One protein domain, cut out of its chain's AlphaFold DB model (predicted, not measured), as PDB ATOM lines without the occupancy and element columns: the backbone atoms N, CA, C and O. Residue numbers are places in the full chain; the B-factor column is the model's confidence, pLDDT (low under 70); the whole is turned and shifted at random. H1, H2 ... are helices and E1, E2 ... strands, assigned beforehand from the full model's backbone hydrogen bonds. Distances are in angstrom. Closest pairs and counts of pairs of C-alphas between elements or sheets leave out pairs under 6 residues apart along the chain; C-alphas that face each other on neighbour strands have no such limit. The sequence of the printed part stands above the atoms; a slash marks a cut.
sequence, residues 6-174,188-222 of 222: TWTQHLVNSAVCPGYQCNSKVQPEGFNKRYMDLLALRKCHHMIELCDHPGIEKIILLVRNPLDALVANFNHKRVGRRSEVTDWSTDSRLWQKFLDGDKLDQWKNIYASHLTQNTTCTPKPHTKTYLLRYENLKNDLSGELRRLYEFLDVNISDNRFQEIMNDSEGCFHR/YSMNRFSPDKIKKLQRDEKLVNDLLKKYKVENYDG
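AT A GLANCE: This is residues 6 to 174 and 188 to 222 of the 222 residues of the protein "WSC domain-containing protein 1" of Lingula unguis (UniProt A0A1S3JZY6). A short parallel ribbon of two strands, E1 and E2, lies in the middle, between two groups of helices. On one side the longest helix, H10, runs side by side with H6, and H4 and H5 stand toward the end of that pair where H10 begins; on the other side H8 packs on the ribbon, H7 makes a corner with H8, H1 packs on H8 and H9, and H2 packs on H1 alone. The printed part has 204 residues, with ten named helices and two named strands in the order H1 H2 H3 E1 H4 H5 H6 E2 H7 H8 H9 H10, and its class is mostly helix. It is compact, with a radius of gyration of the C-alphas of 18.9 A and spans of 52 by 46 by 32 A, and residues 79 to 84 stick out.

IN THESE COORDINATES: E1 is residues 58 to 63, 16.0 A long, beginning at C-alpha 58 (232.766, 103.412, 67.926), and E2 is residues 128 to 133, 16.2 A. H10 is residues 195 to 220, 36.9 A, ending at C-alpha 220 (244.367, 104.453, 76.459). H6 is residues 103 to 116, 19.8 A; H4 is residues 66 to 79, 20.0 A; H5 is residues 92 to 100. H8 is residues 141 to 152, 16.1 A; H7 is residues 134 to 139; H9 is residues 158 to 166. H1 is residues 6 to 16, 15.2 A, from C-alpha 6 (233.165, 115.906, 55.253); H2 is residues 33 to 38 and H3 is residues 48 to 51.

HOW THE PARTS SIT: E1 and E2 are parallel at 23 degrees, with N 59 and O 128 at 2.8 A and N 132 and O 61 at 3.0 A, within hydrogen-bond range. E1, H4 H5 H6 and E2 form a strand-helix-strand unit, two parallel neighbour strands with helices between them in the chain. E1 is near H6, and E2 is near H10. H6 and H10 touch at a shallow tilt of 19 degrees, the same way, closest at the C-alphas of Lys 108 and Asp 204, 6.2 A. H4 touches H6 with residues 66 to 70 alone, at a steep tilt of 54 degrees, closest at C-alphas 66 and 107, 7.1 A. The closest C-alphas of E2 and H8 are those of Tyr 130 and Phe 151, 7.0 A apart. H1, the hub, touches H9 at a shallow tilt of 24 degrees, opposite ways, closest at C-alphas 14 and 164, 6.3 A. H3 touches no helix. Every O i to N i+4 pair is within hydrogen-bond range in H1, H2, H4, H5, H7, H8, H9 and H10; H6 has 9 of 10, and H3 is too short for such a pair.

THE WHOLE: The two C-alphas farthest apart, those of Glu 29 and Pro 195, are 55.5 A apart. Residues 175 to 187 are not printed, and C-alphas 174 and 188 are 20.1 A apart across the cut. The links H1 to H2, H4 to H5 and H6 to E2 are long. The mean pLDDT of the printed part is 74.2, and 76 residues are under 70, among them 21 to 54 and 77 to 92.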
ATOM      1  N   THR A   6     233.531 116.361  56.600       80.50
ATOM      2  CA  THR A   6     233.165 115.906  55.253       80.50
ATOM      3  C   THR A   6     234.316 115.169  54.564       80.50
ATOM      4  O   THR A   6     234.086 114.147  53.930       80.50
ATOM      5  N   TRP A   7     235.549 115.653  54.725       84.56
ATOM      6  CA  TRP A   7     236.735 114.995  54.179       84.56
ATOM      7  C   TRP A   7     236.995 113.666  54.889       84.56
ATOM      8  O   TRP A   7     237.141 112.639  54.238       84.56
ATOM      9  N   THR A   8     236.920 113.648  56.223       86.12
ATOM     10  CA  THR A   8     237.011 112.406  57.003       86.12
ATOM     11  C   THR A   8     235.953 111.389  56.571       86.12
ATOM     12  O   THR A   8     236.270 110.223  56.372       86.12
ATOM     13  N   GLN A   9     234.706 111.826  56.374       82.62
ATOM     14  CA  GLN A   9     233.630 110.952  55.914       82.62
ATOM     15  C   GLN A   9     233.914 110.361  54.528       82.62
ATOM     16  O   GLN A   9     233.681 109.177  54.324       82.62
ATOM     17  N   HIS A  10     234.448 111.148  53.591       84.12
ATOM     18  CA  HIS A  10     234.877 110.651  52.278       84.12
ATOM     19  C   HIS A  10     235.935 109.556  52.388       84.12
ATOM     20  O   HIS A  10     235.783 108.498  51.782       84.12
ATOM     21  N   LEU A  11     236.966 109.781  53.202       88.50
ATOM     22  CA  LEU A  11     238.054 108.825  53.394       88.50
ATOM     23  C   LEU A  11     237.566 107.517  54.035       88.50
ATOM     24  O   LEU A  11     237.995 106.435  53.638       88.50
ATOM     25  N   VAL A  12     236.638 107.594  54.995       87.06
ATOM     26  CA  VAL A  12     236.032 106.400  55.608       87.06
ATOM     27  C   VAL A  12     235.116 105.680  54.619       87.06
ATOM     28  O   VAL A  12     235.243 104.471  54.438       87.06
ATOM     29  N   ASN A  13     234.242 106.406  53.919       82.88
ATOM     30  CA  ASN A  13     233.335 105.814  52.934       82.88
ATOM     31  C   ASN A  13     234.098 105.110  51.808       82.88
ATOM     32  O   ASN A  13     233.701 104.030  51.386       82.88
ATOM     33  N   SER A  14     235.209 105.693  51.355       83.94
ATOM     34  CA  SER A  14     236.043 105.114  50.298       83.94
ATOM     35  C   SER A  14     236.669 103.777  50.714       83.94
ATOM     36  O   SER A  14     236.858 102.904  49.867       83.94
ATOM     37  N   ALA A  15     236.942 103.576  52.006       84.31
ATOM     38  CA  ALA A  15     237.437 102.303  52.528       84.31
ATOM     39  C   ALA A  15     236.330 101.263  52.711       84.31
ATOM     40  O   ALA A  15     236.497 100.107  52.337       84.31
ATOM     41  N   VAL A  16     235.194 101.682  53.262       79.25
ATOM     42  CA  VAL A  16     234.099 100.784  53.658       79.25
ATOM     43  C   VAL A  16     233.214 100.373  52.483       79.25
ATOM     44  O   VAL A  16     232.631  99.291  52.483       79.25
ATOM     45  N   CYS A  17     233.087 101.240  51.484       77.00
ATOM     46  CA  CYS A  17     232.200 101.048  50.349       77.00
ATOM     47  C   CYS A  17     233.026 101.048  49.053       77.00
ATOM     48  O   CYS A  17     233.302 102.111  48.485       77.00
ATOM     49  N   PRO A  18     233.447  99.862  48.569       70.19
ATOM     50  CA  PRO A  18     234.036  99.725  47.243       70.19
ATOM     51  C   PRO A  18     233.124 100.357  46.184       70.19
ATOM     52  O   PRO A  18     231.916 100.131  46.178       70.19
ATOM     53  N   GLY A  19     233.694 101.192  45.316       67.50
ATOM     54  CA  GLY A  19     232.932 101.947  44.316       67.50
ATOM     55  C   GLY A  19     232.295 103.248  44.822       67.50
ATOM     56  O   GLY A  19     231.675 103.947  44.029       67.50
ATOM     57  N   TYR A  20     232.455 103.642  46.091       71.25
ATOM     58  CA  TYR A  20     232.043 104.980  46.525       71.25
ATOM     59  C   TYR A  20     232.731 106.064  45.682       71.25
ATOM     60  O   TYR A  20     233.953 106.091  45.565       71.25
ATOM     61  N   GLN A  21     231.931 106.965  45.111       65.38
ATOM     62  CA  GLN A  21     232.404 108.128  44.369       65.38
ATOM     63  C   GLN A  21     231.842 109.397  44.994       65.38
ATOM     64  O   GLN A  21     230.622 109.559  45.133       65.38
ATOM     65  N   CYS A  22     232.736 110.324  45.325       62.31
ATOM     66  CA  CYS A  22     232.369 111.634  45.832       62.31
ATOM     67  C   CYS A  22     231.451 112.367  44.830       62.31
ATOM     68  O   CYS A  22     231.779 112.486  43.654       62.31
ATOM     69  N   ASN A  23     230.288 112.854  45.280       55.84
ATOM     70  CA  ASN A  23     229.306 113.599  44.470       55.84
ATOM     71  C   ASN A  23     228.769 112.899  43.200       55.84
ATOM     72  O   ASN A  23     228.188 113.569  42.340       55.84
ATOM     73  N   SER A  24     228.893 111.577  43.067       50.06
ATOM     74  CA  SER A  24     228.249 110.874  41.956       50.06
ATOM     75  C   SER A  24     226.719 110.923  42.113       50.06
ATOM     76  O   SER A  24     226.148 110.476  43.107       50.06
ATOM     77  N   LYS A  25     226.020 111.503  41.126       42.47
ATOM     78  CA  LYS A  25     224.553 111.350  40.992       42.47
ATOM     79  C   LYS A  25     224.165 109.935  40.547       42.47
ATOM     80  O   LYS A  25     222.991 109.586  40.577       42.47
ATOM     81  N   VAL A  26     225.151 109.159  40.106       42.81
ATOM     82  CA  VAL A  26     225.016 107.807  39.577       42.81
ATOM     83  C   VAL A  26     225.732 106.884  40.547       42.81
ATOM     84  O   VAL A  26     226.947 106.960  40.689       42.81
ATOM     85  N   GLN A  27     224.969 106.046  41.241       51.75
ATOM     86  CA  GLN A  27     225.549 104.978  42.043       51.75
ATOM     87  C   GLN A  27     226.153 103.949  41.075       51.75
ATOM     88  O   GLN A  27     225.439 103.521  40.166       51.75
ATOM     89  N   PRO A  28     227.442 103.590  41.200       51.66
ATOM     90  CA  PRO A  28     228.038 102.595  40.318       51.66
ATOM     91  C   PRO A  28     227.324 101.248  40.450       51.66
ATOM     92  O   PRO A  28     226.775 100.923  41.506       51.66
ATOM     93  N   GLU A  29     227.325 100.457  39.378       42.38
ATOM     94  CA  GLU A  29     226.778  99.098  39.407       42.38
ATOM     95  C   GLU A  29     227.455  98.281  40.519       42.38
ATOM     96  O   GLU A  29     228.678  98.269  40.647       42.38
ATOM     97  N   GLY A  30     226.647  97.645  41.375       50.19
ATOM     98  CA  GLY A  30     227.125  96.952  42.578       50.19
ATOM     99  C   GLY A  30     227.198  97.816  43.847       50.19
ATOM    100  O   GLY A  30     227.494  97.281  44.916       50.19
ATOM    101  N   PHE A  31     226.876  99.116  43.781       48.59
ATOM    102  CA  PHE A  31     226.732  99.962  44.968       48.59
ATOM    103  C   PHE A  31     225.619  99.422  45.868       48.59
ATOM    104  O   PHE A  31     224.427  99.503  45.566       48.59
ATOM    105  N   ASN A  32     226.013  98.882  47.015       54.28
ATOM    106  CA  ASN A  32     225.077  98.371  47.992       54.28
ATOM    107  C   ASN A  32     224.978  99.358  49.159       54.28
ATOM    108  O   ASN A  32     225.823  99.394  50.054       54.28
ATOM    109  N   LYS A  33     223.898 100.151  49.151       52.28
ATOM    110  CA  LYS A  33     223.540 101.114  50.206       52.28
ATOM    111  C   LYS A  33     223.562 100.487  51.610       52.28
ATOM    112  O   LYS A  33     223.896 101.171  52.573       52.28
ATOM    113  N   ARG A  34     223.327  99.173  51.709       43.31
ATOM    114  CA  ARG A  34     223.398  98.402  52.954       43.31
ATOM    115  C   ARG A  34     224.786  98.436  53.601       43.31
ATOM    116  O   ARG A  34     224.843  98.314  54.811       43.31
ATOM    117  N   TYR A  35     225.893  98.648  52.875       49.56
ATOM    118  CA  TYR A  35     227.223  98.825  53.495       49.56
ATOM    119  C   TYR A  35     227.348 100.142  54.270       49.56
ATOM    120  O   TYR A  35     227.970 100.175  55.329       49.56
ATOM    121  N   MET A  36     226.702 101.209  53.788       50.12
ATOM    122  CA  MET A  36     226.606 102.471  54.530       50.12
ATOM    123  C   MET A  36     225.715 102.317  55.768       50.12
ATOM    124  O   MET A  36     225.963 102.967  56.783       50.12
ATOM    125  N   ASP A  37     224.728 101.417  55.708       48.28
ATOM    126  CA  ASP A  37     223.870 101.064  56.842       48.28
ATOM    127  C   ASP A  37     224.560 100.096  57.832       48.28
ATOM    128  O   ASP A  37     224.318 100.188  59.031       48.28
ATOM    129  N   LEU A  38     225.455  99.213  57.363       46.34
ATOM    130  CA  LEU A  38     226.202  98.239  58.181       46.34
ATOM    131  C   LEU A  38     227.328  98.881  59.006       46.34
ATOM    132  O   LEU A  38     227.645  98.373  60.076       46.34
ATOM    133  N   LEU A  39     227.895 100.004  58.549       53.34
ATOM    134  CA  LEU A  39     228.845 100.815  59.328       53.34
ATOM    135  C   LEU A  39     228.241 102.115  59.879       53.34
ATOM    136  O   LEU A  39     228.955 102.875  60.528       53.34
ATOM    137  N   ALA A  40     226.943 102.353  59.632       56.84
ATOM    138  CA  ALA A  40     226.106 103.447  60.138       56.84
ATOM    139  C   ALA A  40     226.872 104.746  60.454       56.84
ATOM    140  O   ALA A  40     226.715 105.327  61.532       56.84
ATOM    141  N   LEU A  41     227.721 105.205  59.524       62.88
ATOM    142  CA  LEU A  41     228.608 106.336  59.766       62.88
ATOM    143  C   LEU A  41     227.775 107.614  59.859       62.88
ATOM    144  O   LEU A  41     227.392 108.219  58.853       62.88
ATOM    145  N   ARG A  42     227.490 108.032  61.090       66.94
ATOM    146  CA  ARG A  42     226.710 109.230  61.379       66.94
ATOM    147  C   ARG A  42     227.636 110.379  61.721       66.94
ATOM    148  O   ARG A  42     228.436 110.331  62.651       66.94
ATOM    149  N   LYS A  43     227.501 111.447  60.947       69.19
ATOM    150  CA  LYS A  43     228.141 112.721  61.235       69.19
ATOM    151  C   LYS A  43     227.271 113.474  62.234       69.19
ATOM    152  O   LYS A  43     226.200 113.942  61.861       69.19
ATOM    153  N   CYS A  44     227.773 113.633  63.453       65.00
ATOM    154  CA  CYS A  44     227.114 114.422  64.484       65.00
ATOM    155  C   CYS A  44     227.811 115.773  64.687       65.00
ATOM    156  O   CYS A  44     229.033 115.912  64.544       65.00
ATOM    157  N   HIS A  45     227.026 116.795  65.007       68.62
ATOM    158  CA  HIS A  45     227.523 118.118  65.383       68.62
ATOM    159  C   HIS A  45     227.309 118.427  66.860       68.62
ATOM    160  O   HIS A  45     228.009 119.293  67.391       68.62
ATOM    161  N   HIS A  46     226.411 117.692  67.515       69.00
ATOM    162  CA  HIS A  46     226.098 117.839  68.928       69.00
ATOM    163  C   HIS A  46     226.043 116.479  69.623       69.00
ATOM    164  O   HIS A  46     225.564 115.504  69.057       69.00
ATOM    165  N   MET A  47     226.495 116.433  70.878       64.56
ATOM    166  CA  MET A  47     226.479 115.216  71.701       64.56
ATOM    167  C   MET A  47     225.079 114.638  71.906       64.56
ATOM    168  O   MET A  47     224.927 113.425  71.987       64.56
ATOM    169  N   ILE A  48     224.056 115.497  71.943       65.06
ATOM    170  CA  ILE A  48     222.664 115.063  72.090       65.06
ATOM    171  C   ILE A  48     222.210 114.153  70.942       65.06
ATOM    172  O   ILE A  48     221.378 113.287  71.148       65.06
ATOM    173  N   GLU A  49     222.814 114.269  69.756       66.81
ATOM    174  CA  GLU A  49     222.486 113.420  68.604       66.81
ATOM    175  C   GLU A  49     222.959 111.967  68.801       66.81
ATOM    176  O   GLU A  49     222.501 111.069  68.103       66.81
ATOM    177  N   LEU A  50     223.861 111.707  69.760       67.69
ATOM    178  CA  LEU A  50     224.270 110.346  70.121       67.69
ATOM    179  C   LEU A  50     223.222 109.639  70.995       67.69
ATOM    180  O   LEU A  50     223.153 108.412  70.965       67.69
ATOM    181  N   CYS A  51     222.396 110.384  71.744       65.88
ATOM    182  CA  CYS A  51     221.346 109.815  72.603       65.88
ATOM    183  C   CYS A  51     220.311 109.010  71.809       65.88
ATOM    184  O   CYS A  51     219.804 108.002  72.295       65.88
ATOM    185  N   ASP A  52     220.033 109.421  70.573       66.88
ATOM    186  CA  ASP A  52     219.025 108.785  69.723       66.88
ATOM    187  C   ASP A  52     219.516 107.460  69.111       66.88
ATOM    188  O   ASP A  52     218.803 106.803  68.345       66.88
ATOM    189  N   HIS A  53     220.759 107.057  69.403       68.31
ATOM    190  CA  HIS A  53     221.451 105.953  68.741       68.31
ATOM    191  C   HIS A  53     222.079 104.989  69.758       68.31
ATOM    192  O   HIS A  53     223.298 104.957  69.937       68.31
ATOM    193  N   PRO A  54     221.268 104.122  70.392       63.97
ATOM    194  CA  PRO A  54     221.735 103.221  71.447       63.97
ATOM    195  C   PRO A  54     222.706 102.123  70.969       63.97
ATOM    196  O   PRO A  54     223.192 101.360  71.798       63.97
ATOM    197  N   GLY A  55     222.977 102.003  69.667       73.06
ATOM    198  CA  GLY A  55     223.857 100.983  69.080       73.06
ATOM    199  C   GLY A  55     225.256 101.473  68.691       73.06
ATOM    200  O   GLY A  55     225.942 100.773  67.957       73.06
ATOM    201  N   ILE A  56     225.674 102.676  69.099       77.06
ATOM    202  CA  ILE A  56     227.002 103.195  68.736       77.06
ATOM    203  C   ILE A  56     228.085 102.477  69.550       77.06
ATOM    204  O   ILE A  56     228.130 102.598  70.770       77.06
ATOM    205  N   GLU A  57     228.979 101.770  68.857       81.62
ATOM    206  CA  GLU A  57     230.125 101.068  69.458       81.62
ATOM    207  C   GLU A  57     231.443 101.838  69.309       81.62
ATOM    208  O   GLU A  57     232.355 101.693  70.123       81.62
ATOM    209  N   LYS A  58     231.552 102.669  68.267       85.56
ATOM    210  CA  LYS A  58     232.766 103.412  67.926       85.56
ATOM    211  C   LYS A  58     232.438 104.857  67.581       85.56
ATOM    212  O   LYS A  58     231.525 105.126  66.804       85.56
ATOM    213  N   ILE A  59     233.216 105.786  68.122       85.31
ATOM    214  CA  ILE A  59     233.109 107.221  67.864       85.31
ATOM    215  C   ILE A  59     234.437 107.722  67.305       85.31
ATOM    216  O   ILE A  59     235.500 107.405  67.825       85.31
ATOM    217  N   ILE A  60     234.378 108.548  66.262       87.31
ATOM    218  CA  ILE A  60     235.528 109.325  65.794       87.31
ATOM    219  C   ILE A  60     235.331 110.762  66.269       87.31
ATOM    220  O   ILE A  60     234.488 111.491  65.739       87.31
ATOM    221  N   LEU A  61     236.114 111.190  67.259       87.75
ATOM    222  CA  LEU A  61     236.098 112.572  67.724       87.75
ATOM    223  C   LEU A  61     237.078 113.403  66.888       87.75
ATOM    224  O   LEU A  61     238.286 113.383  67.117       87.75
ATOM    225  N   LEU A  62     236.549 114.155  65.918       88.69
ATOM    226  CA  LEU A  62     237.351 115.003  65.034       88.69
ATOM    227  C   LEU A  62     237.641 116.380  65.654       88.69
ATOM    228  O   LEU A  62     236.757 117.238  65.785       88.69
ATOM    229  N   VAL A  63     238.909 116.620  65.965       88.81
ATOM    230  CA  VAL A  63     239.421 117.873  66.528       88.81
ATOM    231  C   VAL A  63     240.227 118.628  65.481       88.81
ATOM    232  O   VAL A  63     240.965 118.037  64.703       88.81
ATOM    233  N   ARG A  64     240.095 119.952  65.467       89.12
ATOM    234  CA  ARG A  64     240.889 120.857  64.632       89.12
ATOM    235  C   ARG A  64     241.235 122.095  65.443       89.12
ATOM    236  O   ARG A  64     240.437 122.477  66.305       89.12
ATOM    237  N   ASN A  65     242.361 122.732  65.132       87.56
ATOM    238  CA  ASN A  65     242.693 124.050  65.656       87.56
ATOM    239  C   ASN A  65     241.468 124.991  65.548       87.56
ATOM    240  O   ASN A  65     240.833 125.067  64.484       87.56
ATOM    241  N   PRO A  66     241.088 125.677  66.640       86.75
ATOM    242  CA  PRO A  66     239.842 126.432  66.684       86.75
ATOM    243  C   PRO A  66     239.820 127.600  65.700       86.75
ATOM    244  O   PRO A  66     238.771 127.867  65.114       86.75
ATOM    245  N   LEU A  67     240.955 128.271  65.475       83.12
ATOM    246  CA  LEU A  67     241.044 129.363  64.508       83.12
ATOM    247  C   LEU A  67     240.742 128.851  63.100       83.12
ATOM    248  O   LEU A  67     239.848 129.363  62.425       83.12
ATOM    249  N   ASP A  68     241.428 127.786  62.697       82.94
ATOM    250  CA  ASP A  68     241.255 127.185  61.379       82.94
ATOM    251  C   ASP A  68     239.840 126.629  61.178       82.94
ATOM    252  O   ASP A  68     239.258 126.755  60.096       82.94
ATOM    253  N   ALA A  69     239.247 126.044  62.223       85.31
ATOM    254  CA  ALA A  69     237.869 125.565  62.193       85.31
ATOM    255  C   ALA A  69     236.861 126.717  62.028       85.31
ATOM    256  O   ALA A  69     235.906 126.598  61.252       85.31
ATOM    257  N   LEU A  70     237.070 127.843  62.718       82.75
ATOM    258  CA  LEU A  70     236.223 129.034  62.610       82.75
ATOM    259  C   LEU A  70     236.330 129.683  61.228       82.75
ATOM    260  O   LEU A  70     235.296 129.979  60.624       82.75
ATOM    261  N   VAL A  71     237.546 129.840  60.698       80.06
ATOM    262  CA  VAL A  71     237.786 130.356  59.339       80.06
ATOM    263  C   VAL A  71     237.117 129.452  58.301       80.06
ATOM    264  O   VAL A  71     236.379 129.933  57.440       80.06
ATOM    265  N   ALA A  72     237.283 128.132  58.416       78.56
ATOM    266  CA  ALA A  72     236.644 127.177  57.512       78.56
ATOM    267  C   ALA A  72     235.106 127.247  57.572       78.56
ATOM    268  O   ALA A  72     234.444 127.236  56.532       78.56
ATOM    269  N   ASN A  73     234.523 127.352  58.770       80.38
ATOM    270  CA  ASN A  73     233.074 127.472  58.954       80.38
ATOM    271  C   ASN A  73     232.525 128.781  58.364       80.38
ATOM    272  O   ASN A  73     231.492 128.787  57.693       80.38
ATOM    273  N   PHE A  74     233.234 129.889  58.576       78.38
ATOM    274  CA  PHE A  74     232.879 131.176  57.994       78.38
ATOM    275  C   PHE A  74     232.893 131.133  56.466       78.38
ATOM    276  O   PHE A  74     231.920 131.547  55.837       78.38
ATOM    277  N   ASN A  75     233.938 130.551  55.872       72.75
ATOM    278  CA  ASN A  75     234.040 130.395  54.424       72.75
ATOM    279  C   ASN A  75     232.906 129.512  53.879       72.75
ATOM    280  O   ASN A  75     232.229 129.899  52.927       72.75
ATOM    281  N   HIS A  76     232.622 128.378  54.528       70.88
ATOM    282  CA  HIS A  76     231.546 127.468  54.125       70.88
ATOM    283  C   HIS A  76     230.175 128.162  54.051       70.88
ATOM    284  O   HIS A  76     229.466 128.029  53.055       70.88
ATOM    285  N   LYS A  77     229.821 128.973  55.058       69.31
ATOM    286  CA  LYS A  77     228.537 129.696  55.096       69.31
ATOM    287  C   LYS A  77     228.375 130.749  54.000       69.31
ATOM    288  O   LYS A  77     227.254 131.179  53.734       69.31
ATOM    289  N   ARG A  78     229.471 131.196  53.387       63.78
ATOM    290  CA  ARG A  78     229.453 132.270  52.381       63.78
ATOM    291  C   ARG A  78     229.565 131.759  50.955       63.78
ATOM    292  O   ARG A  78     228.960 132.354  50.067       63.78
ATOM    293  N   VAL A  79     230.228 130.623  50.751       54.56
ATOM    294  CA  VAL A  79     230.277 129.946  49.445       54.56
ATOM    295  C   VAL A  79     228.879 129.500  48.988       54.56
ATOM    296  O   VAL A  79     228.602 129.514  47.795       54.56
ATOM    297  N   GLY A  80     227.939 129.259  49.910       47.34
ATOM    298  CA  GLY A  80     226.522 129.048  49.575       47.34
ATOM    299  C   GLY A  80     225.805 130.247  48.924       47.34
ATOM    300  O   GLY A  80     224.626 130.130  48.609       47.34
ATOM    301  N   ARG A  81     226.471 131.401  48.741       43.19
ATOM    302  CA  ARG A  81     225.887 132.610  48.124       43.19
ATOM    303  C   ARG A  81     226.647 133.168  46.915       43.19
ATOM    304  O   ARG A  81     226.045 133.948  46.184       43.19
ATOM    305  N   ARG A  82     227.921 132.825  46.681       41.66
ATOM    306  CA  ARG A  82     228.703 133.304  45.519       41.66
ATOM    307  C   ARG A  82     229.733 132.261  45.079       41.66
ATOM    308  O   ARG A  82     230.456 131.711  45.903       41.66
ATOM    309  N   SER A  83     229.806 132.022  43.771       41.28
ATOM    310  CA  SER A  83     230.740 131.107  43.090       41.28
ATOM    311  C   SER A  83     232.190 131.618  43.027       41.28
ATOM    312  O   SER A  83     233.084 130.883  42.585       41.28
ATOM    313  N   GLU A  84     232.432 132.841  43.498       44.94
ATOM    314  CA  GLU A  84     233.707 133.549  43.436       44.94
ATOM    315  C   GLU A  84     234.243 133.858  44.833       44.94
ATOM    316  O   GLU A  84     233.506 134.226  45.750       44.94
ATOM    317  N   VAL A  85     235.560 133.706  44.986       46.06
ATOM    318  CA  VAL A  85     236.314 134.109  46.175       46.06
ATOM    319  C   VAL A  85     236.288 135.639  46.225       46.06
ATOM    320  O   VAL A  85     237.178 136.294  45.693       46.06
ATOM    321  N   THR A  86     235.234 136.215  46.809       44.69
ATOM    322  CA  THR A  86     235.136 137.664  47.034       44.69
ATOM    323  C   THR A  86     236.341 138.149  47.826       44.69
ATOM    324  O   THR A  86     236.755 137.491  48.774       44.69
ATOM    325  N   ASP A  87     236.894 139.297  47.449       47.31
ATOM    326  CA  ASP A  87     237.998 139.934  48.158       47.31
ATOM    327  C   ASP A  87     237.613 140.239  49.622       47.31
ATOM    328  O   ASP A  87     236.869 141.170  49.933       47.31
ATOM    329  N   TRP A  88     238.115 139.396  50.528       53.00
ATOM    330  CA  TRP A  88     237.808 139.369  51.962       53.00
ATOM    331  C   TRP A  88     238.434 140.532  52.752       53.00
ATOM    332  O   TRP A  88     238.284 140.606  53.978       53.00
ATOM    333  N   SER A  89     239.182 141.421  52.091       46.59
ATOM    334  CA  SER A  89     239.752 142.633  52.694       46.59
ATOM    335  C   SER A  89     238.676 143.625  53.169       46.59
ATOM    336  O   SER A  89     238.895 144.325  54.154       46.59
ATOM    337  N   THR A  90     237.478 143.598  52.575       48.47
ATOM    338  CA  THR A  90     236.344 144.489  52.902       48.47
ATOM    339  C   THR A  90     235.367 143.924  53.946       48.47
ATOM    340  O   THR A  90     234.444 144.606  54.388       48.47
ATOM    341  N   ASP A  91     235.570 142.682  54.392       61.88
ATOM    342  CA  ASP A  91     234.547 141.892  55.090       61.88
ATOM    343  C   ASP A  91     234.713 141.833  56.625       61.88
ATOM    344  O   ASP A  91     234.156 140.971  57.317       61.88
ATOM    345  N   SER A  92     235.504 142.758  57.180       66.19
ATOM    346  CA  SER A  92     235.869 142.803  58.603       66.19
ATOM    347  C   SER A  92     234.649 142.853  59.523       66.19
ATOM    348  O   SER A  92     234.627 142.169  60.542       66.19
ATOM    349  N   ARG A  93     233.590 143.579  59.145       71.25
ATOM    350  CA  ARG A  93     232.362 143.702  59.944       71.25
ATOM    351  C   ARG A  93     231.588 142.390  60.057       71.25
ATOM    352  O   ARG A  93     231.042 142.099  61.117       71.25
ATOM    353  N   LEU A  94     231.505 141.596  58.989       74.75
ATOM    354  CA  LEU A  94     230.773 140.323  59.023       74.75
ATOM    355  C   LEU A  94     231.611 139.222  59.664       74.75
ATOM    356  O   LEU A  94     231.051 138.364  60.342       74.75
ATOM    357  N   TRP A  95     232.935 139.293  59.529       75.25
ATOM    358  CA  TRP A  95     233.845 138.493  60.341       75.25
ATOM    359  C   TRP A  95     233.689 138.800  61.836       75.25
ATOM    360  O   TRP A  95     233.499 137.872  62.618       75.25
ATOM    361  N   GLN A  96     233.658 140.079  62.235       74.88
ATOM    362  CA  GLN A  96     233.403 140.442  63.634       74.88
ATOM    363  C   GLN A  96     232.052 139.921  64.113       74.88
ATOM    364  O   GLN A  96     232.031 139.200  65.100       74.88
ATOM    365  N   LYS A  97     230.964 140.148  63.364       77.50
ATOM    366  CA  LYS A  97     229.632 139.611  63.702       77.50
ATOM    367  C   LYS A  97     229.612 138.084  63.833       77.50
ATOM    368  O   LYS A  97     228.906 137.551  64.679       77.50
ATOM    369  N   PHE A  98     230.357 137.369  62.988       77.50
ATOM    370  CA  PHE A  98     230.484 135.915  63.089       77.50
ATOM    371  C   PHE A  98     231.196 135.494  64.383       77.50
ATOM    372  O   PHE A  98     230.781 134.521  65.011       77.50
ATOM    373  N   LEU A  99     232.234 136.235  64.776       75.38
ATOM    374  CA  LEU A  99     232.989 136.018  66.010       75.38
ATOM    375  C   LEU A  99     232.283 136.528  67.276       75.38
ATOM    376  O   LEU A  99     232.602 136.048  68.355       75.38
ATOM    377  N   ASP A 100     231.402 137.523  67.162       75.31
ATOM    378  CA  ASP A 100     230.578 138.052  68.262       75.31
ATOM    379  C   ASP A 100     229.443 137.093  68.640       75.31
ATOM    380  O   ASP A 100     228.864 137.213  69.712       75.31
ATOM    381  N   GLY A 101     229.111 136.143  67.762       75.00
ATOM    382  CA  GLY A 101     228.175 135.072  68.083       75.00
ATOM    383  C   GLY A 101     228.833 133.915  68.837       75.00
ATOM    384  O   GLY A 101     230.051 133.820  68.966       75.00
ATOM    385  N   ASP A 102     228.019 132.934  69.217       81.25
ATOM    386  CA  ASP A 102     228.433 131.823  70.089       81.25
ATOM    387  C   ASP A 102     229.347 130.786  69.414       81.25
ATOM    388  O   ASP A 102     229.428 129.646  69.856       81.25
ATOM    389  N   LYS A 103     230.009 131.090  68.290       82.50
ATOM    390  CA  LYS A 103     230.740 130.075  67.506       82.50
ATOM    391  C   LYS A 103     231.977 129.548  68.209       82.50
ATOM    392  O   LYS A 103     232.265 128.357  68.098       82.50
ATOM    393  N   LEU A 104     232.665 130.410  68.948       81.00
ATOM    394  CA  LEU A 104     233.793 129.995  69.770       81.00
ATOM    395  C   LEU A 104     233.328 129.117  70.942       81.00
ATOM    396  O   LEU A 104     233.908 128.062  71.187       81.00
ATOM    397  N   ASP A 105     232.237 129.495  71.610       85.50
ATOM    398  CA  ASP A 105     231.671 128.685  72.691       85.50
ATOM    399  C   ASP A 105     231.084 127.370  72.184       85.50
ATOM    400  O   ASP A 105     231.295 126.340  72.809       85.50
ATOM    401  N   GLN A 106     230.448 127.356  71.013       84.38
ATOM    402  CA  GLN A 106     229.992 126.130  70.356       84.38
ATOM    403  C   GLN A 106     231.159 125.183  70.068       84.38
ATOM    404  O   GLN A 106     231.036 123.991  70.335       84.38
ATOM    405  N   TRP A 107     232.288 125.691  69.559       86.81
ATOM    406  CA  TRP A 107     233.484 124.871  69.344       86.81
ATOM    407  C   TRP A 107     233.942 124.224  70.657       86.81
ATOM    408  O   TRP A 107     234.017 123.001  70.732       86.81
ATOM    409  N   LYS A 108     234.146 125.023  71.710       88.38
ATOM    410  CA  LYS A 108     234.573 124.543  73.035       88.38
ATOM    411  C   LYS A 108     233.586 123.534  73.628       88.38
ATOM    412  O   LYS A 108     233.989 122.466  74.080       88.38
ATOM    413  N   ASN A 109     232.297 123.866  73.617       85.19
ATOM    414  CA  ASN A 109     231.250 123.090  74.275       85.19
ATOM    415  C   ASN A 109     231.064 121.714  73.630       85.19
ATOM    416  O   ASN A 109     230.793 120.759  74.349       85.19
ATOM    417  N   ILE A 110     231.250 121.578  72.311       82.12
ATOM    418  CA  ILE A 110     231.195 120.269  71.635       82.12
ATOM    419  C   ILE A 110     232.254 119.322  72.209       82.12
ATOM    420  O   ILE A 110     231.932 118.198  72.580       82.12
ATOM    421  N   TYR A 111     233.501 119.778  72.338       85.88
ATOM    422  CA  TYR A 111     234.571 118.934  72.873       85.88
ATOM    423  C   TYR A 111     234.425 118.718  74.378       85.88
ATOM    424  O   TYR A 111     234.524 117.589  74.843       85.88
ATOM    425  N   ALA A 112     234.131 119.774  75.140       84.81
ATOM    426  CA  ALA A 112     233.971 119.667  76.586       84.81
ATOM    427  C   ALA A 112     232.827 118.723  76.976       84.81
ATOM    428  O   ALA A 112     233.011 117.883  77.851       84.81
ATOM    429  N   SER A 113     231.673 118.814  76.308       79.44
ATOM    430  CA  SER A 113     230.541 117.909  76.549       79.44
ATOM    431  C   SER A 113     230.877 116.447  76.252       79.44
ATOM    432  O   SER A 113     230.514 115.579  77.039       79.44
ATOM    433  N   HIS A 114     231.620 116.171  75.176       78.81
ATOM    434  CA  HIS A 114     232.063 114.812  74.860       78.81
ATOM    435  C   HIS A 114     233.073 114.269  75.882       78.81
ATOM    436  O   HIS A 114     232.940 113.145  76.353       78.81
ATOM    437  N   LEU A 115     234.076 115.074  76.241       80.19
ATOM    438  CA  LEU A 115     235.226 114.627  77.034       80.19
ATOM    439  C   LEU A 115     234.943 114.551  78.534       80.19
ATOM    440  O   LEU A 115     235.577 113.771  79.231       80.19
ATOM    441  N   THR A 116     234.021 115.365  79.047       76.44
ATOM    442  CA  THR A 116     233.704 115.374  80.484       76.44
ATOM    443  C   THR A 116     232.626 114.370  80.864       76.44
ATOM    444  O   THR A 116     232.379 114.203  82.053       76.44
ATOM    445  N   GLN A 117     231.954 113.749  79.882       67.25
ATOM    446  CA  GLN A 117     230.797 112.867  80.090       67.25
ATOM    447  C   GLN A 117     229.688 113.495  80.963       67.25
ATOM    448  O   GLN A 117     228.774 112.813  81.407       67.25
ATOM    449  N   ASN A 118     229.722 114.813  81.181       57.75
ATOM    450  CA  ASN A 118     228.816 115.523  82.080       57.75
ATOM    451  C   ASN A 118     227.537 115.949  81.347       57.75
ATOM    452  O   ASN A 118     227.083 117.090  81.427       57.75
ATOM    453  N   THR A 119     227.005 115.037  80.539       60.19
ATOM    454  CA  THR A 119     225.772 115.245  79.785       60.19
ATOM    455  C   THR A 119     224.824 114.097  80.056       60.19
ATOM    456  O   THR A 119     225.256 112.976  80.298       60.19
ATOM    457  N   THR A 120     223.529 114.351  79.919       56.84
ATOM    458  CA  THR A 120     222.490 113.312  79.929       56.84
ATOM    459  C   THR A 120     222.645 112.286  78.795       56.84
ATOM    460  O   THR A 120     221.940 111.285  78.789       56.84
ATOM    461  N   CYS A 121     223.568 112.528  77.857       61.31
ATOM    462  CA  CYS A 121     223.871 111.706  76.691       61.31
ATOM    463  C   CYS A 121     225.318 111.210  76.733       61.31
ATOM    464  O   CYS A 121     226.179 111.694  75.995       61.31
ATOM    465  N   THR A 122     225.608 110.254  77.615       63.00
ATOM    466  CA  THR A 122     226.916 109.594  77.655       63.00
ATOM    467  C   THR A 122     226.960 108.402  76.699       63.00
ATOM    468  O   THR A 122     226.004 107.624  76.634       63.00
ATOM    469  N   PRO A 123     228.063 108.223  75.945       65.94
ATOM    470  CA  PRO A 123     228.317 106.967  75.256       65.94
ATOM    471  C   PRO A 123     228.252 105.796  76.242       65.94
ATOM    472  O   PRO A 123     228.638 105.928  77.405       65.94
ATOM    473  N   LYS A 124     227.772 104.637  75.781       69.94
ATOM    474  CA  LYS A 124     227.720 103.424  76.610       69.94
ATOM    475  C   LYS A 124     229.126 103.045  77.110       69.94
ATOM    476  O   LYS A 124     230.084 103.316  76.385       69.94
ATOM    477  N   PRO A 125     229.260 102.332  78.249       66.62
ATOM    478  CA  PRO A 125     230.555 101.961  78.844       66.62
ATOM    479  C   PRO A 125     231.547 101.253  77.907       66.62
ATOM    480  O   PRO A 125     232.746 101.288  78.146       66.62
ATOM    481  N   HIS A 126     231.065 100.617  76.837       72.75
ATOM    482  CA  HIS A 126     231.895  99.894  75.866       72.75
ATOM    483  C   HIS A 126     232.129 100.661  74.557       72.75
ATOM    484  O   HIS A 126     232.704 100.114  73.618       72.75
ATOM    485  N   THR A 127     231.683 101.916  74.476       78.69
ATOM    486  CA  THR A 127     231.886 102.743  73.285       78.69
ATOM    487  C   THR A 127     233.342 103.185  73.223       78.69
ATOM    488  O   THR A 127     233.816 103.880  74.119       78.69
ATOM    489  N   LYS A 128     234.051 102.813  72.159       84.88
ATOM    490  CA  LYS A 128     235.443 103.227  71.942       84.88
ATOM    491  C   LYS A 128     235.478 104.555  71.186       84.88
ATOM    492  O   LYS A 128     234.719 104.731  70.236       84.88
ATOM    493  N   THR A 129     236.383 105.467  71.537       85.88
ATOM    494  CA  THR A 129     236.462 106.795  70.898       85.88
ATOM    495  C   THR A 129     237.838 107.077  70.316       85.88
ATOM    496  O   THR A 129     238.742 107.473  71.039       85.88
ATOM    497  N   TYR A 130     237.987 107.013  68.997       88.69
ATOM    498  CA  TYR A 130     239.216 107.426  68.328       88.69
ATOM    499  C   TYR A 130     239.309 108.946  68.214       88.69
ATOM    500  O   TYR A 130     238.489 109.600  67.559       88.69
ATOM    501  N   LEU A 131     240.341 109.518  68.831       89.94
ATOM    502  CA  LEU A 131     240.645 110.935  68.700       89.94
ATOM    503  C   LEU A 131     241.395 111.206  67.394       89.94
ATOM    504  O   LEU A 131     242.591 110.937  67.290       89.94
ATOM    505  N   LEU A 132     240.723 111.850  66.445       90.31
ATOM    506  CA  LEU A 132     241.304 112.229  65.162       90.31
ATOM    507  C   LEU A 132     241.593 113.728  65.131       90.31
ATOM    508  O   LEU A 132     240.677 114.547  65.206       90.31
ATOM    509  N   ARG A 133     242.866 114.110  64.987       90.75
ATOM    510  CA  ARG A 133     243.238 115.512  64.749       90.75
ATOM    511  C   ARG A 133     243.310 115.782  63.254       90.75
ATOM    512  O   ARG A 133     244.023 115.093  62.530       90.75
ATOM    513  N   TYR A 134     242.619 116.819  62.799       90.38
ATOM    514  CA  TYR A 134     242.642 117.257  61.406       90.38
ATOM    515  C   TYR A 134     244.066 117.575  60.934       90.38
ATOM    516  O   TYR A 134     244.432 117.280  59.801       90.38
ATOM    517  N   GLU A 135     244.891 118.137  61.814       90.44
ATOM    518  CA  GLU A 135     246.290 118.433  61.518       90.44
ATOM    519  C   GLU A 135     247.101 117.156  61.271       90.44
ATOM    520  O   GLU A 135     247.966 117.153  60.400       90.44
ATOM    521  N   ASN A 136     246.792 116.054  61.963       92.06
ATOM    522  CA  ASN A 136     247.460 114.781  61.704       92.06
ATOM    523  C   ASN A 136     247.073 114.227  60.326       92.06
ATOM    524  O   ASN A 136     247.964 113.826  59.587       92.06
ATOM    525  N   LEU A 137     245.788 114.286  59.944       89.94
ATOM    526  CA  LEU A 137     245.348 113.890  58.593       89.94
ATOM    527  C   LEU A 137     246.073 114.674  57.498       89.94
ATOM    528  O   LEU A 137     246.363 114.134  56.439       89.94
ATOM    529  N   LYS A 138     246.348 115.959  57.741       89.19
ATOM    530  CA  LYS A 138     247.085 116.797  56.793       89.19
ATOM    531  C   LYS A 138     248.574 116.471  56.722       89.19
ATOM    532  O   LYS A 138     249.154 116.594  55.651       89.19
ATOM    533  N   ASN A 139     249.187 116.141  57.854       92.06
ATOM    534  CA  ASN A 139     250.632 115.945  57.947       92.06
ATOM    535  C   ASN A 139     251.057 114.530  57.538       92.06
ATOM    536  O   ASN A 139     252.088 114.366  56.897       92.06
ATOM    537  N   ASP A 140     250.272 113.523  57.914       94.12
ATOM    538  CA  ASP A 140     250.518 112.109  57.639       94.12
ATOM    539  C   ASP A 140     249.183 111.412  57.352       94.12
ATOM    540  O   ASP A 140     248.618 110.698  58.185       94.12
ATOM    541  N   LEU A 141     248.654 111.660  56.152       93.25
ATOM    542  CA  LEU A 141     247.385 111.079  55.729       93.25
ATOM    543  C   LEU A 141     247.438 109.548  55.759       93.25
ATOM    544  O   LEU A 141     246.539 108.911  56.298       93.25
ATOM    545  N   SER A 142     248.498 108.954  55.201       94.94
ATOM    546  CA  SER A 142     248.602 107.500  55.092       94.94
ATOM    547  C   SER A 142     248.649 106.831  56.464       94.94
ATOM    548  O   SER A 142     247.953 105.837  56.676       94.94
ATOM    549  N   GLY A 143     249.476 107.321  57.388       94.75
ATOM    550  CA  GLY A 143     249.598 106.720  58.711       94.75
ATOM    551  C   GLY A 143     248.335 106.904  59.546       94.75
ATOM    552  O   GLY A 143     247.890 105.952  60.188       94.75
ATOM    553  N   GLU A 144     247.709 108.086  59.507       94.50
ATOM    554  CA  GLU A 144     246.440 108.315  60.209       94.50
ATOM    555  C   GLU A 144     245.303 107.458  59.658       94.50
ATOM    556  O   GLU A 144     244.518 106.929  60.442       94.50
ATOM    557  N   LEU A 145     245.216 107.272  58.337       93.56
ATOM    558  CA  LEU A 145     244.190 106.412  57.749       93.56
ATOM    559  C   LEU A 145     244.365 104.951  58.139       93.56
ATOM    560  O   LEU A 145     243.374 104.302  58.460       93.56
ATOM    561  N   ARG A 146     245.600 104.439  58.185       94.12
ATOM    562  CA  ARG A 146     245.856 103.067  58.650       94.12
ATOM    563  C   ARG A 146     245.393 102.871  60.097       94.12
ATOM    564  O   ARG A 146     244.630 101.946  60.351       94.12
ATOM    565  N   ARG A 147     245.759 103.786  61.005       94.12
ATOM    566  CA  ARG A 147     245.301 103.766  62.411       94.12
ATOM    567  C   ARG A 147     243.781 103.878  62.530       94.12
ATOM    568  O   ARG A 147     243.163 103.198  63.344       94.12
ATOM    569  N   LEU A 148     243.168 104.734  61.714       91.88
ATOM    570  CA  LEU A 148     241.722 104.918  61.700       91.88
ATOM    571  C   LEU A 148     240.990 103.661  61.213       91.88
ATOM    572  O   LEU A 148     239.986 103.279  61.807       91.88
ATOM    573  N   TYR A 149     241.464 103.020  60.145       91.94
ATOM    574  CA  TYR A 149     240.853 101.799  59.620       91.94
ATOM    575  C   TYR A 149     241.038 100.616  60.564       91.94
ATOM    576  O   TYR A 149     240.086  99.868  60.768       91.94
ATOM    577  N   GLU A 150     242.197 100.511  61.215       92.12
ATOM    578  CA  GLU A 150     242.422  99.562  62.305       92.12
ATOM    579  C   GLU A 150     241.421  99.784  63.445       92.12
ATOM    580  O   GLU A 150     240.713  98.860  63.827       92.12
ATOM    581  N   PHE A 151     241.255 101.025  63.920       91.12
ATOM    582  CA  PHE A 151     240.244 101.345  64.932       91.12
ATOM    583  C   PHE A 151     238.825 100.956  64.498       91.12
ATOM    584  O   PHE A 151     238.024 100.507  65.320       91.12
ATOM    585  N   LEU A 152     238.489 101.127  63.217       88.38
ATOM    586  CA  LEU A 152     237.180 100.785  62.663       88.38
ATOM    587  C   LEU A 152     236.997  99.286  62.375       88.38
ATOM    588  O   LEU A 152     235.875  98.900  62.062       88.38
ATOM    589  N   ASP A 153     238.014  98.441  62.577       89.25
ATOM    590  CA  ASP A 153     238.052  97.031  62.147       89.25
ATOM    591  C   ASP A 153     237.800  96.867  60.633       89.25
ATOM    592  O   ASP A 153     237.157  95.922  60.172       89.25
ATOM    593  N   VAL A 154     238.297  97.815  59.834       87.25
ATOM    594  CA  VAL A 154     238.170  97.816  58.374       87.25
ATOM    595  C   VAL A 154     239.460  97.289  57.762       87.25
ATOM    596  O   VAL A 154     240.493  97.957  57.777       87.25
ATOM    597  N   ASN A 155     239.392  96.090  57.185       86.19
ATOM    598  CA  ASN A 155     240.506  95.500  56.452       86.19
ATOM    599  C   ASN A 155     240.399  95.840  54.959       86.19
ATOM    600  O   ASN A 155     239.397  95.522  54.315       86.19
ATOM    601  N   ILE A 156     241.431  96.478  54.409       86.81
ATOM    602  CA  ILE A 156     241.531  96.811  52.986       86.81
ATOM    603  C   ILE A 156     242.876  96.352  52.433       86.81
ATOM    604  O   ILE A 156     243.900  96.436  53.106       86.81
ATOM    605  N   SER A 157     242.872  95.877  51.189       90.31
ATOM    606  CA  SER A 157     244.101  95.494  50.494       90.31
ATOM    607  C   SER A 157     244.980  96.712  50.211       90.31
ATOM    608  O   SER A 157     244.475  97.828  50.067       90.31
ATOM    609  N   ASP A 158     246.287  96.503  50.048       92.31
ATOM    610  CA  ASP A 158     247.204  97.594  49.699       92.31
ATOM    611  C   ASP A 158     246.821  98.272  48.379       92.31
ATOM    612  O   ASP A 158     246.863  99.496  48.290       92.31
ATOM    613  N   ASN A 159     246.351  97.511  47.385       90.00
ATOM    614  CA  ASN A 159     245.851  98.078  46.128       90.00
ATOM    615  C   ASN A 159     244.674  99.031  46.376       90.00
ATOM    616  O   ASN A 159     244.675 100.156  45.879       90.00
ATOM    617  N   ARG A 160     243.702  98.624  47.207       87.44
ATOM    618  CA  ARG A 160     242.560  99.477  47.551       87.44
ATOM    619  C   ARG A 160     242.992 100.693  48.367       87.44
ATOM    620  O   ARG A 160     242.473 101.785  48.156       87.44
ATOM    621  N   PHE A 161     243.955 100.529  49.270       91.69
ATOM    622  CA  PHE A 161     244.534 101.641  50.015       91.69
ATOM    623  C   PHE A 161     245.166 102.669  49.064       91.69
ATOM    624  O   PHE A 161     244.895 103.859  49.196       91.69
ATOM    625  N   GLN A 162     245.933 102.230  48.061       91.25
ATOM    626  CA  GLN A 162     246.528 103.123  47.059       91.25
ATOM    627  C   GLN A 162     245.473 103.863  46.225       91.25
ATOM    628  O   GLN A 162     245.619 105.058  45.979       91.25
ATOM    629  N   GLU A 163     244.381 103.203  45.834       88.06
ATOM    630  CA  GLU A 163     243.260 103.869  45.153       88.06
ATOM    631  C   GLU A 163     242.654 104.993  46.005       88.06
ATOM    632  O   GLU A 163     242.422 106.091  45.503       88.06
ATOM    633  N   ILE A 164     242.442 104.741  47.300       88.81
ATOM    634  CA  ILE A 164     241.920 105.745  48.237       88.81
ATOM    635  C   ILE A 164     242.903 106.906  48.388       88.81
ATOM    636  O   ILE A 164     242.480 108.057  48.434       88.81
ATOM    637  N   MET A 165     244.208 106.630  48.440       91.00
ATOM    638  CA  MET A 165     245.228 107.679  48.492       91.00
ATOM    639  C   MET A 165     245.207 108.546  47.226       91.00
ATOM    640  O   MET A 165     245.293 109.772  47.328       91.00
ATOM    641  N   ASN A 166     245.013 107.933  46.055       87.88
ATOM    642  CA  ASN A 166     244.915 108.633  44.774       87.88
ATOM    643  C   ASN A 166     243.646 109.500  44.651       87.88
ATOM    644  O   ASN A 166     243.697 110.547  44.011       87.88
ATOM    645  N   ASP A 167     242.535 109.106  45.286       84.81
ATOM    646  CA  ASP A 167     241.282 109.884  45.362       84.81
ATOM    647  C   ASP A 167     241.071 110.549  46.738       84.81
ATOM    648  O   ASP A 167     239.952 110.859  47.150       84.81
ATOM    649  N   SER A 168     242.143 110.783  47.496       84.81
ATOM    650  CA  SER A 168     242.036 111.250  48.888       84.81
ATOM    651  C   SER A 168     241.379 112.625  49.027       84.81
ATOM    652  O   SER A 168     240.731 112.908  50.036       84.81
ATOM    653  N   GLU A 169     241.492 113.469  48.004       80.56
ATOM    654  CA  GLU A 169     240.871 114.794  47.965       80.56
ATOM    655  C   GLU A 169     239.384 114.767  47.569       80.56
ATOM    656  O   GLU A 169     238.637 115.719  47.848       80.56
ATOM    657  N   GLY A 170     238.940 113.678  46.935       75.25
ATOM    658  CA  GLY A 170     237.605 113.536  46.364       75.25
ATOM    659  C   GLY A 170     237.205 114.745  45.511       75.25
ATOM    660  O   GLY A 170     237.998 115.324  44.771       75.25
ATOM    661  N   CYS A 171     235.955 115.193  45.654       66.31
ATOM    662  CA  CYS A 171     235.455 116.417  45.008       66.31
ATOM    663  C   CYS A 171     235.535 117.665  45.904       66.31
ATOM    664  O   CYS A 171     234.858 118.661  45.629       66.31
ATOM    665  N   PHE A 172     236.289 117.621  47.009       61.38
ATOM    666  CA  PHE A 172     236.259 118.675  48.031       61.38
ATOM    667  C   PHE A 172     237.306 119.768  47.813       61.38
ATOM    668  O   PHE A 172     237.097 120.898  48.263       61.38
ATOM    669  N   HIS A 173     238.369 119.478  47.061       52.03
ATOM    670  CA  HIS A 173     239.292 120.491  46.561       52.03
ATOM    671  C   HIS A 173     238.935 120.845  45.116       52.03
ATOM    672  O   HIS A 173     238.994 120.031  44.197       52.03
ATOM    673  N   ARG A 174     238.520 122.099  44.903       44.75
ATOM    674  CA  ARG A 174     238.323 122.660  43.559       44.75
ATOM    675  C   ARG A 174     239.670 122.556  42.836       44.75
ATOM    676  O   ARG A 174     240.664 122.966  43.429       44.75
ATOM    677  N   TYR A 188     244.935 135.129  56.940       50.62
ATOM    678  CA  TYR A 188     244.079 135.295  58.122       50.62
ATOM    679  C   TYR A 188     244.955 135.411  59.369       50.62
ATOM    680  O   TYR A 188     245.004 134.533  60.223       50.62
ATOM    681  N   SER A 189     245.680 136.522  59.446       50.00
ATOM    682  CA  SER A 189     246.455 136.860  60.626       50.00
ATOM    683  C   SER A 189     245.517 137.093  61.815       50.00
ATOM    684  O   SER A 189     244.459 137.721  61.682       50.00
ATOM    685  N   MET A 190     245.943 136.632  62.994       50.19
ATOM    686  CA  MET A 190     245.353 136.912  64.314       50.19
ATOM    687  C   MET A 190     244.998 138.397  64.519       50.19
ATOM    688  O   MET A 190     244.111 138.714  65.304       50.19
ATOM    689  N   ASN A 191     245.604 139.296  63.739       52.84
ATOM    690  CA  ASN A 191     245.374 140.741  63.678       52.84
ATOM    691  C   ASN A 191     243.915 141.180  63.422       52.84
ATOM    692  O   ASN A 191     243.621 142.369  63.503       52.84
ATOM    693  N   ARG A 192     242.992 140.266  63.087       62.97
ATOM    694  CA  ARG A 192     241.550 140.568  62.951       62.97
ATOM    695  C   ARG A 192     240.706 140.144  64.152       62.97
ATOM    696  O   ARG A 192     239.496 140.347  64.128       62.97
ATOM    697  N   PHE A 193     241.292 139.552  65.182       65.94
ATOM    698  CA  PHE A 193     240.614 139.344  66.456       65.94
ATOM    699  C   PHE A 193     240.895 140.536  67.366       65.94
ATOM    700  O   PHE A 193     242.004 141.069  67.365       65.94
ATOM    701  N   SER A 194     239.915 140.939  68.178       74.44
ATOM    702  CA  SER A 194     240.252 141.787  69.319       74.44
ATOM    703  C   SER A 194     241.196 141.006  70.247       74.44
ATOM    704  O   SER A 194     241.061 139.779  70.353       74.44
ATOM    705  N   PRO A 195     242.134 141.676  70.937       79.38
ATOM    706  CA  PRO A 195     243.033 141.018  71.883       79.38
ATOM    707  C   PRO A 195     242.292 140.119  72.882       79.38
ATOM    708  O   PRO A 195     242.749 139.019  73.191       79.38
ATOM    709  N   ASP A 196     241.103 140.531  73.324       83.19
ATOM    710  CA  ASP A 196     240.278 139.757  74.253       83.19
ATOM    711  C   ASP A 196     239.742 138.462  73.642       83.19
ATOM    712  O   ASP A 196     239.726 137.421  74.304       83.19
ATOM    713  N   LYS A 197     239.363 138.479  72.358       79.94
ATOM    714  CA  LYS A 197     238.945 137.264  71.653       79.94
ATOM    715  C   LYS A 197     240.119 136.320  71.409       79.94
ATOM    716  O   LYS A 197     239.923 135.115  71.521       79.94
ATOM    717  N   ILE A 198     241.324 136.834  71.138       80.62
ATOM    718  CA  ILE A 198     242.539 136.001  71.044       80.62
ATOM    719  C   ILE A 198     242.800 135.313  72.383       80.62
ATOM    720  O   ILE A 198     242.961 134.096  72.429       80.62
ATOM    721  N   LYS A 199     242.769 136.071  73.486       86.50
ATOM    722  CA  LYS A 199     242.939 135.517  74.835       86.50
ATOM    723  C   LYS A 199     241.879 134.462  75.151       86.50
ATOM    724  O   LYS A 199     242.203 133.425  75.726       86.50
ATOM    725  N   LYS A 200     240.616 134.701  74.775       88.06
ATOM    726  CA  LYS A 200     239.536 133.717  74.941       88.06
ATOM    727  C   LYS A 200     239.790 132.458  74.112       88.06
ATOM    728  O   LYS A 200     239.700 131.369  74.660       88.06
ATOM    729  N   LEU A 201     240.151 132.608  72.839       85.69
ATOM    730  CA  LEU A 201     240.470 131.503  71.936       85.69
ATOM    731  C   LEU A 201     241.597 130.630  72.496       85.69
ATOM    732  O   LEU A 201     241.431 129.421  72.588       85.69
ATOM    733  N   GLN A 202     242.696 131.245  72.938       88.25
ATOM    734  CA  GLN A 202     243.835 130.546  73.542       88.25
ATOM    735  C   GLN A 202     243.452 129.825  74.839       88.25
ATOM    736  O   GLN A 202     243.892 128.702  75.082       88.25
ATOM    737  N   ARG A 203     242.618 130.452  75.678       91.00
ATOM    738  CA  ARG A 203     242.109 129.836  76.911       91.00
ATOM    739  C   ARG A 203     241.237 128.618  76.611       91.00
ATOM    740  O   ARG A 203     241.439 127.570  77.216       91.00
ATOM    741  N   ASP A 204     240.292 128.761  75.687       90.31
ATOM    742  CA  ASP A 204     239.366 127.697  75.303       90.31
ATOM    743  C   ASP A 204     240.117 126.548  74.603       90.31
ATOM    744  O   ASP A 204     239.849 125.379  74.873       90.31
ATOM    745  N   GLU A 205     241.109 126.863  73.762       89.38
ATOM    746  CA  GLU A 205     242.003 125.883  73.138       89.38
ATOM    747  C   GLU A 205     242.801 125.098  74.180       89.38
ATOM    748  O   GLU A 205     242.848 123.868  74.127       89.38
ATOM    749  N   LYS A 206     243.397 125.798  75.152       92.00
ATOM    750  CA  LYS A 206     244.134 125.167  76.249       92.00
ATOM    751  C   LYS A 206     243.234 124.219  77.041       92.00
ATOM    752  O   LYS A 206     243.610 123.070  77.233       92.00
ATOM    753  N   LEU A 207     242.035 124.667  77.421       91.38
ATOM    754  CA  LEU A 207     241.064 123.842  78.143       91.38
ATOM    755  C   LEU A 207     240.733 122.553  77.380       91.38
ATOM    756  O   LEU A 207     240.785 121.472  77.957       91.38
ATOM    757  N   VAL A 208     240.407 122.655  76.088       88.69
ATOM    758  CA  VAL A 208     240.088 121.475  75.270       88.69
ATOM    759  C   VAL A 208     241.292 120.538  75.172       88.69
ATOM    760  O   VAL A 208     241.131 119.333  75.331       88.69
ATOM    761  N   ASN A 209     242.501 121.062  74.973       89.19
ATOM    762  CA  ASN A 209     243.710 120.238  74.921       89.19
ATOM    763  C   ASN A 209     244.008 119.537  76.254       89.19
ATOM    764  O   ASN A 209     244.423 118.377  76.246       89.19
ATOM    765  N   ASP A 210     243.780 120.201  77.385       90.88
ATOM    766  CA  ASP A 210     243.961 119.608  78.710       90.88
ATOM    767  C   ASP A 210     242.928 118.492  78.956       90.88
ATOM    768  O   ASP A 210     243.291 117.406  79.414       90.88
ATOM    769  N   LEU A 211     241.668 118.695  78.549       88.81
ATOM    770  CA  LEU A 211     240.636 117.651  78.575       88.81
ATOM    771  C   LEU A 211     240.988 116.463  77.672       88.81
ATOM    772  O   LEU A 211     240.801 115.318  78.068       88.81
ATOM    773  N   LEU A 212     241.523 116.715  76.474       86.62
ATOM    774  CA  LEU A 212     241.946 115.663  75.548       86.62
ATOM    775  C   LEU A 212     243.099 114.830  76.110       86.62
ATOM    776  O   LEU A 212     243.103 113.613  75.948       86.62
ATOM    777  N   LYS A 213     244.072 115.471  76.769       87.12
ATOM    778  CA  LYS A 213     245.169 114.765  77.447       87.12
ATOM    779  C   LYS A 213     244.636 113.878  78.561       87.12
ATOM    780  O   LYS A 213     244.976 112.703  78.596       87.12
ATOM    781  N   LYS A 214     243.768 114.422  79.419       85.12
ATOM    782  CA  LYS A 214     243.130 113.666  80.498       85.12
ATOM    783  C   LYS A 214     242.352 112.463  79.954       85.12
ATOM    784  O   LYS A 214     242.572 111.347  80.403       85.12
ATOM    785  N   TYR A 215     241.530 112.681  78.927       81.06
ATOM    786  CA  TYR A 215     240.751 111.623  78.288       81.06
ATOM    787  C   TYR A 215     241.633 110.514  77.702       81.06
ATOM    788  O   TYR A 215     241.297 109.341  77.829       81.06
ATOM    789  N   LYS A 216     242.773 110.860  77.082       76.69
ATOM    790  CA  LYS A 216     243.731 109.856  76.596       76.69
ATOM    791  C   LYS A 216     244.296 109.006  77.731       76.69
ATOM    792  O   LYS A 216     244.228 107.791  77.631       76.69
ATOM    793  N   VAL A 217     244.781 109.639  78.797       61.88
ATOM    794  CA  VAL A 217     245.346 108.931  79.959       61.88
ATOM    795  C   VAL A 217     244.319 107.972  80.570       61.88
ATOM    796  O   VAL A 217     244.640 106.834  80.876       61.88
ATOM    797  N   GLU A 218     243.063 108.400  80.694       64.06
ATOM    798  CA  GLU A 218     242.006 107.593  81.319       64.06
ATOM    799  C   GLU A 218     241.501 106.425  80.453       64.06
ATOM    800  O   GLU A 218     240.919 105.491  80.997       64.06
ATOM    801  N   ASN A 219     241.684 106.466  79.126       61.31
ATOM    802  CA  ASN A 219     241.065 105.500  78.200       61.31
ATOM    803  C   ASN A 219     242.062 104.713  77.327       61.31
ATOM    804  O   ASN A 219     241.629 103.818  76.602       61.31
ATOM    805  N   TYR A 220     243.357 105.050  77.347       55.28
ATOM    806  CA  TYR A 220     244.367 104.453  76.459       55.28
ATOM    807  C   TYR A 220     245.670 104.003  77.149       55.28
ATOM    808  O   TYR A 220     246.434 103.293  76.504       55.28
ATOM    809  N   ASP A 221     245.912 104.354  78.420       34.38
ATOM    810  CA  ASP A 221     247.117 103.955  79.182       34.38
ATOM    811  C   ASP A 221     246.832 102.837  80.219       34.38
ATOM    812  O   ASP A 221     247.355 102.862  81.337       34.38
ATOM    813  N   GLY A 222     245.990 101.859  79.861       34.28
ATOM    814  CA  GLY A 222     245.663 100.674  80.671       34.28
ATOM    815  C   GLY A 222     245.864  99.372  79.912       34.28
ATOM    816  O   GLY A 222     245.414  99.313  78.746       34.28
TER     817      GLY A 222